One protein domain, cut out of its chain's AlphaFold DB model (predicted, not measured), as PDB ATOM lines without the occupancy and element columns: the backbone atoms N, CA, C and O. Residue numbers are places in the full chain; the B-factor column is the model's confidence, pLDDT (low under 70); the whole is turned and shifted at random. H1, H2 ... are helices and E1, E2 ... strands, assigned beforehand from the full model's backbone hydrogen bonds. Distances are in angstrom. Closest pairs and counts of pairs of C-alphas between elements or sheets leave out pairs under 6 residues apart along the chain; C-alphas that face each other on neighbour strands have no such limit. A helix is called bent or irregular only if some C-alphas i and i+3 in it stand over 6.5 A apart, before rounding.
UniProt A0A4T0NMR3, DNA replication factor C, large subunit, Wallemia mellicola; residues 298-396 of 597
ATOM      1  N   TYR A 298     -66.097 -45.502 159.885       84.44
ATOM      2  CA  TYR A 298     -65.213 -44.912 158.880       84.44
ATOM      3  C   TYR A 298     -65.959 -43.964 157.948       84.44
ATOM      4  O   TYR A 298     -65.436 -42.897 157.658       84.44
ATOM      5  N   TYR A 299     -67.176 -44.314 157.525       90.31
ATOM      6  CA  TYR A 299     -68.008 -43.457 156.681       90.31
ATOM      7  C   TYR A 299     -68.324 -42.118 157.359       90.31
ATOM      8  O   TYR A 299     -68.340 -41.091 156.689       90.31
ATOM      9  N   PHE A 300     -68.509 -42.099 158.678       87.62
ATOM     10  CA  PHE A 300     -68.836 -40.876 159.411       87.62
ATOM     11  C   PHE A 300     -67.645 -39.927 159.607       87.62
ATOM     12  O   PHE A 300     -67.862 -38.786 160.010       87.62
ATOM     13  N   HIS A 301     -66.410 -40.331 159.277       87.62
ATOM     14  CA  HIS A 301     -65.293 -39.381 159.195       87.62
ATOM     15  C   HIS A 301     -65.481 -38.370 158.062       87.62
ATOM     16  O   HIS A 301     -65.161 -37.198 158.234       87.62
ATOM     17  N   ASP A 302     -65.986 -38.829 156.915       90.56
ATOM     18  CA  ASP A 302     -66.366 -37.977 155.792       90.56
ATOM     19  C   ASP A 302     -67.444 -38.673 154.956       90.56
ATOM     20  O   ASP A 302     -67.178 -39.425 154.009       90.56
ATOM     21  N   HIS A 303     -68.691 -38.393 155.322       90.12
ATOM     22  CA  HIS A 303     -69.865 -39.001 154.713       90.12
ATOM     23  C   HIS A 303     -70.091 -38.553 153.259       90.12
ATOM     24  O   HIS A 303     -70.919 -39.146 152.563       90.12
ATOM     25  N   SER A 304     -69.372 -37.518 152.806       89.31
ATOM     26  CA  SER A 304     -69.483 -36.933 151.469       89.31
ATOM     27  C   SER A 304     -68.459 -37.517 150.491       89.31
ATOM     28  O   SER A 304     -68.794 -37.823 149.348       89.31
ATOM     29  N   LEU A 305     -67.216 -37.728 150.935       92.06
ATOM     30  CA  LEU A 305     -66.134 -38.195 150.068       92.06
ATOM     31  C   LEU A 305     -65.945 -39.708 150.104       92.06
ATOM     32  O   LEU A 305     -65.602 -40.299 149.078       92.06
ATOM     33  N   ILE A 306     -66.146 -40.365 151.246       93.25
ATOM     34  CA  ILE A 306     -65.826 -41.793 151.388       93.25
ATOM     35  C   ILE A 306     -66.620 -42.683 150.418       93.25
ATOM     36  O   ILE A 306     -65.993 -43.540 149.787       93.25
ATOM     37  N   PRO A 307     -67.936 -42.479 150.205       94.88
ATOM     38  CA  PRO A 307     -68.681 -43.203 149.170       94.88
ATOM     39  C   PRO A 307     -68.044 -43.089 147.780       94.88
ATOM     40  O   PRO A 307     -67.887 -44.089 147.076       94.88
ATOM     41  N   LEU A 308     -67.593 -41.887 147.409       95.25
ATOM     42  CA  LEU A 308     -66.948 -41.626 146.123       95.25
ATOM     43  C   LEU A 308     -65.588 -42.330 146.021       95.25
ATOM     44  O   LEU A 308     -65.241 -42.870 144.971       95.25
ATOM     45  N   PHE A 309     -64.820 -42.381 147.112       93.62
ATOM     46  CA  PHE A 309     -63.563 -43.133 147.157       93.62
ATOM     47  C   PHE A 309     -63.780 -44.635 146.986       93.62
ATOM     48  O   PHE A 309     -63.009 -45.283 146.270       93.62
ATOM     49  N   VAL A 310     -64.814 -45.192 147.618       93.38
ATOM     50  CA  VAL A 310     -65.170 -46.606 147.464       93.38
ATOM     51  C   VAL A 310     -65.587 -46.885 146.018       93.38
ATOM     52  O   VAL A 310     -65.060 -47.817 145.409       93.38
ATOM     53  N   GLN A 311     -66.440 -46.041 145.433       95.00
ATOM     54  CA  GLN A 311     -66.910 -46.174 144.051       95.00
ATOM     55  C   GLN A 311     -65.781 -46.071 143.010       95.00
ATOM     56  O   GLN A 311     -65.774 -46.826 142.039       95.00
ATOM     57  N   GLU A 312     -64.790 -45.206 143.212       92.81
ATOM     58  CA  GLU A 312     -63.671 -45.059 142.271       92.81
ATOM     59  C   GLU A 312     -62.704 -46.257 142.325       92.81
ATOM     60  O   GLU A 312     -62.058 -46.618 141.336       92.81
ATOM     61  N   ASN A 313     -62.560 -46.881 143.498       90.88
ATOM     62  CA  ASN A 313     -61.471 -47.824 143.753       90.88
ATOM     63  C   ASN A 313     -61.907 -49.283 143.906       90.88
ATOM     64  O   ASN A 313     -61.046 -50.156 143.789       90.88
ATOM     65  N   TYR A 314     -63.200 -49.592 144.080       91.88
ATOM     66  CA  TYR A 314     -63.646 -50.984 144.245       91.88
ATOM     67  C   TYR A 314     -63.258 -51.872 143.050       91.88
ATOM     68  O   TYR A 314     -62.890 -53.026 143.245       91.88
ATOM     69  N   VAL A 315     -63.231 -51.328 141.825       90.75
ATOM     70  CA  VAL A 315     -62.851 -52.058 140.596       90.75
ATOM     71  C   VAL A 315     -61.376 -52.489 140.588       90.75
ATOM     72  O   VAL A 315     -61.011 -53.475 139.939       90.75
ATOM     73  N   LYS A 316     -60.518 -51.769 141.320       88.25
ATOM     74  CA  LYS A 316     -59.064 -52.007 141.387       88.25
ATOM     75  C   LYS A 316     -58.704 -53.122 142.375       88.25
ATOM     76  O   LYS A 316     -57.581 -53.628 142.353       88.25
ATOM     77  N   CYS A 317     -59.649 -53.525 143.222       86.62
ATOM     78  CA  CYS A 317     -59.451 -54.560 144.224       86.62
ATOM     79  C   CYS A 317     -59.533 -55.971 143.623       86.62
ATOM     80  O   CYS A 317     -60.289 -56.241 142.685       86.62
ATOM     81  N   ASN A 318     -58.772 -56.899 144.204       86.94
ATOM     82  CA  ASN A 318     -58.856 -58.321 143.909       86.94
ATOM     83  C   ASN A 318     -59.468 -59.082 145.104       86.94
ATOM     84  O   ASN A 318     -58.764 -59.335 146.091       86.94
ATOM     85  N   PRO A 319     -60.761 -59.445 145.041       90.25
ATOM     86  CA  PRO A 319     -61.489 -59.985 146.178       90.25
ATOM     87  C   PRO A 319     -60.957 -61.351 146.614       90.25
ATOM     88  O   PRO A 319     -60.836 -62.281 145.817       90.25
ATOM     89  N   VAL A 320     -60.720 -61.520 147.917       87.94
ATOM     90  CA  VAL A 320     -60.295 -62.809 148.496       87.94
ATOM     91  C   VAL A 320     -61.361 -63.887 148.291       87.94
ATOM     92  O   VAL A 320     -61.016 -65.047 148.079       87.94
ATOM     93  N   LYS A 321     -62.645 -63.501 148.295       85.38
ATOM     94  CA  LYS A 321     -63.793 -64.384 148.010       85.38
ATOM     95  C   LYS A 321     -63.752 -65.006 146.614       85.38
ATOM     96  O   LYS A 321     -64.354 -66.052 146.415       85.38
ATOM     97  N   ALA A 322     -63.055 -64.382 145.668       86.69
ATOM     98  CA  ALA A 322     -62.949 -64.890 144.309       86.69
ATOM     99  C   ALA A 322     -61.794 -65.877 144.110       86.69
ATOM    100  O   ALA A 322     -61.650 -66.394 143.011       86.69
ATOM    101  N   ARG A 323     -60.967 -66.146 145.131       85.38
ATOM    102  CA  ARG A 323     -59.848 -67.087 145.004       85.38
ATOM    103  C   ARG A 323     -60.367 -68.504 144.778       85.38
ATOM    104  O   ARG A 323     -61.022 -69.067 145.650       85.38
ATOM    105  N   ASP A 324     -60.002 -69.076 143.642       86.50
ATOM    106  CA  ASP A 324     -60.275 -70.466 143.278       86.50
ATOM    107  C   ASP A 324     -59.012 -71.078 142.644       86.50
ATOM    108  O   ASP A 324     -58.121 -70.352 142.192       86.50
ATOM    109  N   SER A 325     -58.902 -72.407 142.650       84.88
ATOM    110  CA  SER A 325     -57.804 -73.131 141.998       84.88
ATOM    111  C   SER A 325     -57.920 -73.089 140.474       84.88
ATOM    112  O   SER A 325     -56.904 -73.084 139.779       84.88
ATOM    113  N   ASP A 326     -59.148 -73.022 139.958       89.81
ATOM    114  CA  ASP A 326     -59.441 -72.833 138.540       89.81
ATOM    115  C   ASP A 326     -59.498 -71.337 138.195       89.81
ATOM    116  O   ASP A 326     -60.304 -70.577 138.739       89.81
ATOM    117  N   HIS A 327     -58.660 -70.918 137.244       88.56
ATOM    118  CA  HIS A 327     -58.575 -69.530 136.802       88.56
ATOM    119  C   HIS A 327     -59.908 -68.999 136.252       88.56
ATOM    120  O   HIS A 327     -60.300 -67.877 136.573       88.56
ATOM    121  N   ASN A 328     -60.650 -69.811 135.490       90.06
ATOM    122  CA  ASN A 328     -61.912 -69.373 134.885       90.06
ATOM    123  C   ASN A 328     -62.995 -69.145 135.948       90.06
ATOM    124  O   ASN A 328     -63.753 -68.176 135.879       90.06
ATOM    125  N   ARG A 329     -63.044 -70.012 136.966       90.31
ATOM    126  CA  ARG A 329     -63.961 -69.857 138.104       90.31
ATOM    127  C   ARG A 329     -63.571 -68.678 138.980       90.31
ATOM    128  O   ARG A 329     -64.447 -67.934 139.413       90.31
ATOM    129  N   SER A 330     -62.272 -68.471 139.189       88.31
ATOM    130  CA  SER A 330     -61.757 -67.320 139.926       88.31
ATOM    131  C   SER A 330     -62.178 -66.002 139.269       88.31
ATOM    132  O   SER A 330     -62.666 -65.100 139.949       88.31
ATOM    133  N   GLU A 331     -62.048 -65.887 137.946       88.88
ATOM    134  CA  GLU A 331     -62.478 -64.690 137.217       88.88
ATOM    135  C   GLU A 331     -64.002 -64.515 137.221       88.88
ATOM    136  O   GLU A 331     -64.487 -63.403 137.444       88.88
ATOM    137  N   PHE A 332     -64.771 -65.596 137.068       93.12
ATOM    138  CA  PHE A 332     -66.230 -65.546 137.189       93.12
ATOM    139  C   PHE A 332     -66.673 -65.043 138.572       93.12
ATOM    140  O   PHE A 332     -67.469 -64.107 138.673       93.12
ATOM    141  N   ASN A 333     -66.112 -65.606 139.645       91.88
ATOM    142  CA  ASN A 333     -66.415 -65.195 141.015       91.88
ATOM    143  C   ASN A 333     -66.004 -63.741 141.279       91.88
ATOM    144  O   ASN A 333     -66.692 -63.030 142.013       91.88
ATOM    145  N   ARG A 334     -64.915 -63.271 140.657       91.44
ATOM    146  CA  ARG A 334     -64.480 -61.872 140.736       91.44
ATOM    147  C   ARG A 334     -65.494 -60.933 140.094       91.44
ATOM    148  O   ARG A 334     -65.847 -59.929 140.703       91.44
ATOM    149  N   ILE A 335     -65.958 -61.250 138.885       92.81
ATOM    150  CA  ILE A 335     -66.980 -60.459 138.184       92.81
ATOM    151  C   ILE A 335     -68.286 -60.460 138.978       92.81
ATOM    152  O   ILE A 335     -68.906 -59.412 139.125       92.81
ATOM    153  N   LYS A 336     -68.661 -61.602 139.563       95.06
ATOM    154  CA  LYS A 336     -69.827 -61.690 140.442       95.06
ATOM    155  C   LYS A 336     -69.709 -60.757 141.653       95.06
ATOM    156  O   LYS A 336     -70.609 -59.964 141.884       95.06
ATOM    157  N   CYS A 337     -68.576 -60.778 142.363       94.12
ATOM    158  CA  CYS A 337     -68.341 -59.870 143.496       94.12
ATOM    159  C   CYS A 337     -68.356 -58.391 143.076       94.12
ATOM    160  O   CYS A 337     -68.835 -57.548 143.827       94.12
ATOM    161  N   LEU A 338     -67.839 -58.076 141.882       94.25
ATOM    162  CA  LEU A 338     -67.899 -56.726 141.318       94.25
ATOM    163  C   LEU A 338     -69.336 -56.288 141.033       94.25
ATOM    164  O   LEU A 338     -69.679 -55.153 141.347       94.25
ATOM    165  N   SER A 339     -70.161 -57.174 140.470       96.38
ATOM    166  CA  SER A 339     -71.587 -56.918 140.237       96.38
ATOM    167  C   SER A 339     -72.314 -56.663 141.554       96.38
ATOM    168  O   SER A 339     -72.951 -55.629 141.703       96.38
ATOM    169  N   ASP A 340     -72.127 -57.541 142.545       95.94
ATOM    170  CA  ASP A 340     -72.757 -57.405 143.864       95.94
ATOM    171  C   ASP A 340     -72.338 -56.094 144.570       95.94
ATOM    172  O   ASP A 340     -73.123 -55.483 145.301       95.94
ATOM    173  N   ALA A 341     -71.092 -55.645 144.362       96.00
ATOM    174  CA  ALA A 341     -70.602 -54.362 144.863       96.00
ATOM    175  C   ALA A 341     -71.210 -53.167 144.114       96.00
ATOM    176  O   ALA A 341     -71.567 -52.180 144.754       96.00
ATOM    177  N   ALA A 342     -71.349 -53.252 142.789       96.75
ATOM    178  CA  ALA A 342     -71.975 -52.214 141.973       96.75
ATOM    179  C   ALA A 342     -73.465 -52.043 142.307       96.75
ATOM    180  O   ALA A 342     -73.937 -50.911 142.426       96.75
ATOM    181  N   ASP A 343     -74.180 -53.145 142.542       97.12
ATOM    182  CA  ASP A 343     -75.575 -53.124 142.991       97.12
ATOM    183  C   ASP A 343     -75.696 -52.430 144.353       97.12
ATOM    184  O   ASP A 343     -76.539 -51.559 144.541       97.12
ATOM    185  N   ALA A 344     -74.796 -52.738 145.293       96.25
ATOM    186  CA  ALA A 344     -74.785 -52.089 146.603       96.25
ATOM    187  C   ALA A 344     -74.494 -50.578 146.523       96.25
ATOM    188  O   ALA A 344     -75.156 -49.804 147.210       96.25
ATOM    189  N   ILE A 345     -73.554 -50.152 145.670       96.38
ATOM    190  CA  ILE A 345     -73.282 -48.723 145.426       96.38
ATOM    191  C   ILE A 345     -74.519 -48.038 144.830       96.38
ATOM    192  O   ILE A 345     -74.855 -46.934 145.246       96.38
ATOM    193  N   SER A 346     -75.219 -48.707 143.911       96.62
ATOM    194  CA  SER A 346     -76.447 -48.191 143.291       96.62
ATOM    195  C   SER A 346     -77.585 -48.050 144.309       96.62
ATOM    196  O   SER A 346     -78.253 -47.021 144.344       96.62
ATOM    197  N   ASP A 347     -77.764 -49.037 145.195       95.94
ATOM    198  CA  ASP A 347     -78.682 -48.926 146.337       95.94
ATOM    199  C   ASP A 347     -78.304 -47.724 147.226       95.94
ATOM    200  O   ASP A 347     -79.173 -47.003 147.712       95.94
ATOM    201  N   GLY A 348     -77.001 -47.509 147.446       95.00
ATOM    202  CA  GLY A 348     -76.474 -46.391 148.225       95.00
ATOM    203  C   GLY A 348     -76.822 -45.031 147.622       95.00
ATOM    204  O   GLY A 348     -77.248 -44.149 148.359       95.00
ATOM    205  N   ASP A 349     -76.718 -44.888 146.301       95.12
ATOM    206  CA  ASP A 349     -77.058 -43.664 145.560       95.12
ATOM    207  C   ASP A 349     -78.555 -43.309 145.657       95.12
ATOM    208  O   ASP A 349     -78.927 -42.143 145.815       95.12
ATOM    209  N   LEU A 350     -79.432 -44.322 145.665       94.38
ATOM    210  CA  LEU A 350     -80.862 -44.120 145.920       94.38
ATOM    211  C   LEU A 350     -81.114 -43.574 147.326       94.38
ATOM    212  O   LEU A 350     -81.951 -42.690 147.507       94.38
ATOM    213  N   VAL A 351     -80.394 -44.090 148.325       93.38
ATOM    214  CA  VAL A 351     -80.496 -43.606 149.708       93.38
ATOM    215  C   VAL A 351     -79.910 -42.198 149.828       93.38
ATOM    216  O   VAL A 351     -80.517 -41.352 150.480       93.38
ATOM    217  N   ASP A 352     -78.789 -41.911 149.167       93.31
ATOM    218  CA  ASP A 352     -78.177 -40.580 149.153       93.31
ATOM    219  C   ASP A 352     -79.113 -39.529 148.535       93.31
ATOM    220  O   ASP A 352     -79.311 -38.452 149.100       93.31
ATOM    221  N   SER A 353     -79.811 -39.898 147.456       92.06
ATOM    222  CA  SER A 353     -80.854 -39.073 146.833       92.06
ATOM    223  C   SER A 353     -82.027 -38.774 147.780       92.06
ATOM    224  O   SER A 353     -82.642 -37.713 147.681       92.06
ATOM    225  N   MET A 354     -82.354 -39.685 148.706       91.06
ATOM    226  CA  MET A 354     -83.368 -39.447 149.745       91.06
ATOM    227  C   MET A 354     -82.838 -38.569 150.886       91.06
ATOM    228  O   MET A 354     -83.596 -37.781 151.448       91.06
ATOM    229  N   ILE A 355     -81.549 -38.671 151.222       92.81
ATOM    230  CA  ILE A 355     -80.909 -37.846 152.259       92.81
ATOM    231  C   ILE A 355     -80.819 -36.388 151.801       92.81
ATOM    232  O   ILE A 355     -81.233 -35.493 152.535       92.81
ATOM    233  N   HIS A 356     -80.320 -36.156 150.587       88.69
ATOM    234  CA  HIS A 356     -80.109 -34.822 150.015       88.69
ATOM    235  C   HIS A 356     -81.304 -34.317 149.186       88.69
ATOM    236  O   HIS A 356     -81.223 -33.270 148.541       88.69
ATOM    237  N   GLY A 357     -82.412 -35.062 149.185       89.56
ATOM    238  CA  GLY A 357     -83.644 -34.709 148.488       89.56
ATOM    239  C   GLY A 357     -84.406 -33.550 149.140       89.56
ATOM    240  O   GLY A 357     -83.955 -32.906 150.085       89.56
ATOM    241  N   SER A 358     -85.619 -33.290 148.643       88.44
ATOM    242  CA  SER A 358     -86.476 -32.203 149.147       88.44
ATOM    243  C   SER A 358     -86.886 -32.380 150.613       88.44
ATOM    244  O   SER A 358     -87.017 -31.400 151.343       88.44
ATOM    245  N   GLN A 359     -87.081 -33.625 151.049       86.69
ATOM    246  CA  GLN A 359     -87.301 -33.989 152.444       86.69
ATOM    247  C   GLN A 359     -85.987 -34.559 152.979       86.69
ATOM    248  O   GLN A 359     -85.705 -35.727 152.748       86.69
ATOM    249  N   GLN A 360     -85.167 -33.748 153.645       89.88
ATOM    250  CA  GLN A 360     -83.845 -34.179 154.109       89.88
ATOM    251  C   GLN A 360     -83.938 -35.291 155.171       89.88
ATOM    252  O   GLN A 360     -84.255 -35.032 156.334       89.88
ATOM    253  N   GLN A 361     -83.660 -36.541 154.791       89.56
ATOM    254  CA  GLN A 361     -83.813 -37.720 155.658       89.56
ATOM    255  C   GLN A 361     -82.485 -38.192 156.272       89.56
ATOM    256  O   GLN A 361     -82.025 -39.310 156.038       89.56
ATOM    257  N   TRP A 362     -81.882 -37.372 157.138       89.31
ATOM    258  CA  TRP A 362     -80.603 -37.671 157.808       89.31
ATOM    259  C   TRP A 362     -80.590 -38.970 158.637       89.31
ATOM    260  O   TRP A 362     -79.537 -39.568 158.849       89.31
ATOM    261  N   SER A 363     -81.754 -39.475 159.063       88.31
ATOM    262  CA  SER A 363     -81.869 -40.768 159.755       88.31
ATOM    263  C   SER A 363     -81.443 -41.967 158.900       88.31
ATOM    264  O   SER A 363     -81.207 -43.044 159.444       88.31
ATOM    265  N   LEU A 364     -81.355 -41.803 157.575       90.12
ATOM    266  CA  LEU A 364     -80.923 -42.847 156.647       90.12
ATOM    267  C   LEU A 364     -79.398 -42.943 156.500       90.12
ATOM    268  O   LEU A 364     -78.922 -43.895 155.882       90.12
ATOM    269  N   MET A 365     -78.618 -42.033 157.098       88.75
ATOM    270  CA  MET A 365     -77.151 -42.066 157.011       88.75
ATOM    271  C   MET A 365     -76.527 -43.420 157.399       88.75
ATOM    272  O   MET A 365     -75.649 -43.876 156.671       88.75
ATOM    273  N   PRO A 366     -76.968 -44.133 158.460       89.94
ATOM    274  CA  PRO A 366     -76.415 -45.454 158.771       89.94
ATOM    275  C   PRO A 366     -76.687 -46.498 157.678       89.94
ATOM    276  O   PRO A 366     -75.859 -47.370 157.426       89.94
ATOM    277  N   ILE A 367     -77.836 -46.410 157.000       90.50
ATOM    278  CA  ILE A 367     -78.172 -47.294 155.875       90.50
ATOM    279  C   ILE A 367     -77.300 -46.943 154.672       90.50
ATOM    280  O   ILE A 367     -76.741 -47.843 154.044       90.50
ATOM    281  N   HIS A 368     -77.127 -45.649 154.393       94.25
ATOM    282  CA  HIS A 368     -76.224 -45.195 153.345       94.25
ATOM    283  C   HIS A 368     -74.796 -45.689 153.608       94.25
ATOM    284  O   HIS A 368     -74.227 -46.322 152.727       94.25
ATOM    285  N   ALA A 369     -74.273 -45.552 154.833       92.69
ATOM    286  CA  ALA A 369     -72.958 -46.063 155.225       92.69
ATOM    287  C   ALA A 369     -72.785 -47.549 154.874       92.69
ATOM    288  O   ALA A 369     -71.770 -47.958 154.303       92.69
ATOM    289  N   ILE A 370     -73.798 -48.370 155.168       91.62
ATOM    290  CA  ILE A 370     -73.768 -49.803 154.867       91.62
ATOM    291  C   ILE A 370     -73.742 -50.046 153.356       91.62
ATOM    292  O   ILE A 370     -72.909 -50.824 152.892       91.62
ATOM    293  N   HIS A 371     -74.631 -49.414 152.591       94.31
ATOM    294  CA  HIS A 371     -74.779 -49.685 151.159       94.31
ATOM    295  C   HIS A 371     -73.666 -49.071 150.304       94.31
ATOM    296  O   HIS A 371     -73.184 -49.735 149.391       94.31
ATOM    297  N   SER A 372     -73.196 -47.866 150.621       94.25
ATOM    298  CA  SER A 372     -72.184 -47.176 149.819       94.25
ATOM    299  C   SER A 372     -70.746 -47.521 150.202       94.25
ATOM    300  O   SER A 372     -69.860 -47.431 149.353       94.25
ATOM    301  N   THR A 373     -70.489 -47.972 151.440       92.50
ATOM    302  CA  THR A 373     -69.117 -48.255 151.903       92.50
ATOM    303  C   THR A 373     -68.909 -49.696 152.368       92.50
ATOM    304  O   THR A 373     -68.131 -50.436 151.758       92.50
ATOM    305  N   VAL A 374     -69.620 -50.144 153.407       91.31
ATOM    306  CA  VAL A 374     -69.319 -51.413 154.095       91.31
ATOM    307  C   VAL A 374     -69.634 -52.624 153.218       91.31
ATOM    308  O   VAL A 374     -68.818 -53.542 153.103       91.31
ATOM    309  N   ARG A 375     -70.808 -52.647 152.582       92.44
ATOM    310  CA  ARG A 375     -71.270 -53.765 151.753       92.44
ATOM    311  C   ARG A 375     -70.408 -53.922 150.488       92.44
ATOM    312  O   ARG A 375     -69.897 -55.033 150.312       92.44
ATOM    313  N   PRO A 376     -70.122 -52.873 149.688       94.31
ATOM    314  CA  PRO A 376     -69.189 -52.962 148.562       94.31
ATOM    315  C   PRO A 376     -67.789 -53.413 148.995       94.31
ATOM    316  O   PRO A 376     -67.221 -54.336 148.403       94.31
ATOM    317  N   ALA A 377     -67.262 -52.854 150.091       91.06
ATOM    318  CA  ALA A 377     -65.969 -53.262 150.638       91.06
ATOM    319  C   ALA A 377     -65.965 -54.737 151.075       91.06
ATOM    320  O   ALA A 377     -64.975 -55.439 150.884       91.06
ATOM    321  N   SER A 378     -67.076 -55.257 151.604       90.69
ATOM    322  CA  SER A 378     -67.195 -56.663 152.013       90.69
ATOM    323  C   SER A 378     -67.188 -57.657 150.844       90.69
ATOM    324  O   SER A 378     -66.841 -58.828 151.034       90.69
ATOM    325  N   PHE A 379     -67.588 -57.230 149.645       92.75
ATOM    326  CA  PHE A 379     -67.486 -58.040 148.432       92.75
ATOM    327  C   PHE A 379     -66.089 -57.946 147.830       92.75
ATOM    328  O   PHE A 379     -65.545 -58.963 147.405       92.75
ATOM    329  N   MET A 380     -65.489 -56.754 147.883       90.31
ATOM    330  CA  MET A 380     -64.223 -56.444 147.224       90.31
ATOM    331  C   MET A 380     -62.981 -56.523 148.122       90.31
ATOM    332  O   MET A 380     -61.884 -56.237 147.646       90.31
ATOM    333  N   TYR A 381     -63.099 -56.935 149.391       87.31
ATOM    334  CA  TYR A 381     -61.948 -56.985 150.299       87.31
ATOM    335  C   TYR A 381     -60.842 -57.909 149.772       87.31
ATOM    336  O   TYR A 381     -61.070 -59.067 149.401       87.31
ATOM    337  N   GLY A 382     -59.615 -57.402 149.777       84.81
ATOM    338  CA  GLY A 382     -58.440 -58.113 149.302       84.81
ATOM    339  C   GLY A 382     -57.319 -57.164 148.915       84.81
ATOM    340  O   GLY A 382     -57.375 -55.972 149.205       84.81
ATOM    341  N   GLY A 383     -56.278 -57.713 148.293       79.94
ATOM    342  CA  GLY A 383     -55.180 -56.902 147.770       79.94
ATOM    343  C   GLY A 383     -55.604 -56.158 146.506       79.94
ATOM    344  O   GLY A 383     -56.486 -56.619 145.780       79.94
ATOM    345  N   PHE A 384     -54.961 -55.031 146.217       78.19
ATOM    346  CA  PHE A 384     -55.091 -54.379 144.916       78.19
ATOM    347  C   PHE A 384     -54.502 -55.266 143.811       78.19
ATOM    348  O   PHE A 384     -53.646 -56.125 144.060       78.19
ATOM    349  N   LYS A 385     -55.020 -55.125 142.589       67.62
ATOM    350  CA  LYS A 385     -54.504 -55.857 141.432       67.62
ATOM    351  C   LYS A 385     -53.080 -55.401 141.102       67.62
ATOM    352  O   LYS A 385     -52.896 -54.444 140.358       67.62
ATOM    353  N   SER A 386     -52.095 -56.180 141.543       55.56
ATOM    354  CA  SER A 386     -50.713 -56.062 141.075       55.56
ATOM    355  C   SER A 386     -50.667 -56.313 139.560       55.56
ATOM    356  O   SER A 386     -50.836 -57.444 139.104       55.56
ATOM    357  N   GLY A 387     -50.527 -55.253 138.764       52.28
ATOM    358  CA  GLY A 387     -50.486 -55.371 137.303       52.28
ATOM    359  C   GLY A 387     -50.345 -54.056 136.538       52.28
ATOM    360  O   GLY A 387     -49.806 -54.057 135.436       52.28
ATOM    361  N   TYR A 388     -50.748 -52.931 137.125       44.69
ATOM    362  CA  TYR A 388     -50.536 -51.594 136.566       44.69
ATOM    363  C   TYR A 388     -49.982 -50.693 137.672       44.69
ATOM    364  O   TYR A 388     -50.375 -50.838 138.822       44.69
ATOM    365  N   GLY A 389     -49.002 -49.846 137.346       49.09
ATOM    366  CA  GLY A 389     -48.152 -49.125 138.302       49.09
ATOM    367  C   GLY A 389     -48.861 -48.505 139.515       49.09
ATOM    368  O   GLY A 389     -49.985 -48.036 139.417       49.09
ATOM    369  N   ARG A 390     -48.140 -48.505 140.649       49.69
ATOM    370  CA  ARG A 390     -48.531 -48.020 141.986       49.69
ATOM    371  C   ARG A 390     -49.998 -48.283 142.341       49.69
ATOM    372  O   ARG A 390     -50.853 -47.426 142.131       49.69
ATOM    373  N   ASP A 391     -50.208 -49.422 143.003       58.62
ATOM    374  CA  ASP A 391     -51.378 -49.810 143.803       58.62
ATOM    375  C   ASP A 391     -51.752 -48.724 144.835       58.62
ATOM    376  O   ASP A 391     -51.508 -48.845 146.035       58.62
ATOM    377  N   THR A 392     -52.284 -47.606 144.357       69.06
ATOM    378  CA  THR A 392     -52.619 -46.426 145.149       69.06
ATOM    379  C   THR A 392     -54.079 -46.088 144.924       69.06
ATOM    380  O   THR A 392     -54.593 -46.126 143.805       69.06
ATOM    381  N   ILE A 393     -54.758 -45.786 146.026       82.69
ATOM    382  CA  ILE A 393     -56.140 -45.322 146.025       82.69
ATOM    383  C   ILE A 393     -56.178 -44.027 145.209       82.69
ATOM    384  O   ILE A 393     -55.495 -43.060 145.545       82.69
ATOM    385  N   SER A 394     -56.933 -44.021 144.113       88.62
ATOM    386  CA  SER A 394     -57.095 -42.821 143.296       88.62
ATOM    387  C   SER A 394     -58.179 -41.934 143.885       88.62
ATOM    388  O   SER A 394     -59.183 -42.422 144.409       88.62
ATOM    389  N   PHE A 395     -57.974 -40.627 143.770       92.38
ATOM    390  CA  PHE A 395     -58.990 -39.646 144.118       92.38
ATOM    391  C   PHE A 395     -60.213 -39.784 143.186       92.38
ATOM    392  O   PHE A 395     -60.007 -40.052 141.997       92.38
ATOM    393  N   PRO A 396     -61.454 -39.594 143.672       94.06
ATOM    394  CA  PRO A 396     -62.656 -39.770 142.860       94.06
ATOM    395  C   PRO A 396     -62.693 -38.853 141.636       94.06
ATOM    396  O   PRO A 396     -62.707 -37.624 141.757       94.06
TER     397      PRO A 396
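AT A GLANCE: This is residues 298 to 396 of the 597 residues of the protein "DNA replication factor C, large subunit" of Wallemia mellicola (UniProt A0A4T0NMR3). A long helical hairpin, H3 and H4, has the shorter helix H2 packed over it, making a three-helix up-and-down bundle, each helix running against the one before it; a tiny sheet, E1 and E2, joins the chain at one end of H2. Residues 385 to 396, with no named element, loop back past H2 on the side away from the hairpin. The printed part has 99 residues, with H1, H2, E1, H3, H4 and E2 in that order; the sheet is antiparallel, order E1 - E2, and the class is mostly helix. It is only just compact, close to loose, with a radius of gyration of the C-alphas of 14.8 A, and elongated, spanning 49 by 26 by 17 A.

IN THESE COORDINATES: Find C-alpha 298 at (-65.213, -44.912, 158.880), where H1, residues 298 to 301, begins. H2 is residues 306 to 316, 15.8 A, irregular: C-alphas 312 and 315 are 7.2 A apart. E1 is residues 317 to 319. H3, residues 327 to 355, runs 41.7 A from (-58.575, -69.530, 136.802). H4, residues 362 to 380, 27.1 A, is irregular: C-alphas 363 and 366 are 7.3 A apart. E2, residues 382 to 384, ends at (-55.091, -54.379, 144.916).

HOW THE PARTS SIT: Look first at the hairpin: H3 and H4 touch, closest at C-alphas 341 and 376, 4.2 A, opposite ways at a shallow tilt of 10 degrees. H2 touches H4, closest at C-alphas 307 and 372, 5.3 A, the same way at 15 degrees. H2 touches residues 338 to 345 of H3 alone, closest at C-alphas 315 and 338, 6.9 A. H1 only just touches H4, with 3 pairs of C-alphas within 8 A, closest 299 and 369, 5.8 A. Between E1 and E2, N 318 and O 383 are within hydrogen-bond range at 2.8 A. Every O i to N i+4 pair is within range in H3, 5 of 7 in H2 and 11 of 15 in H4; H1 is too short for one.

THE WHOLE: The farthest C-alphas, 325 and 358, are 50.5 A apart. The printed part has no cut and no long link. Residues 385 to 392 are under pLDDT 70.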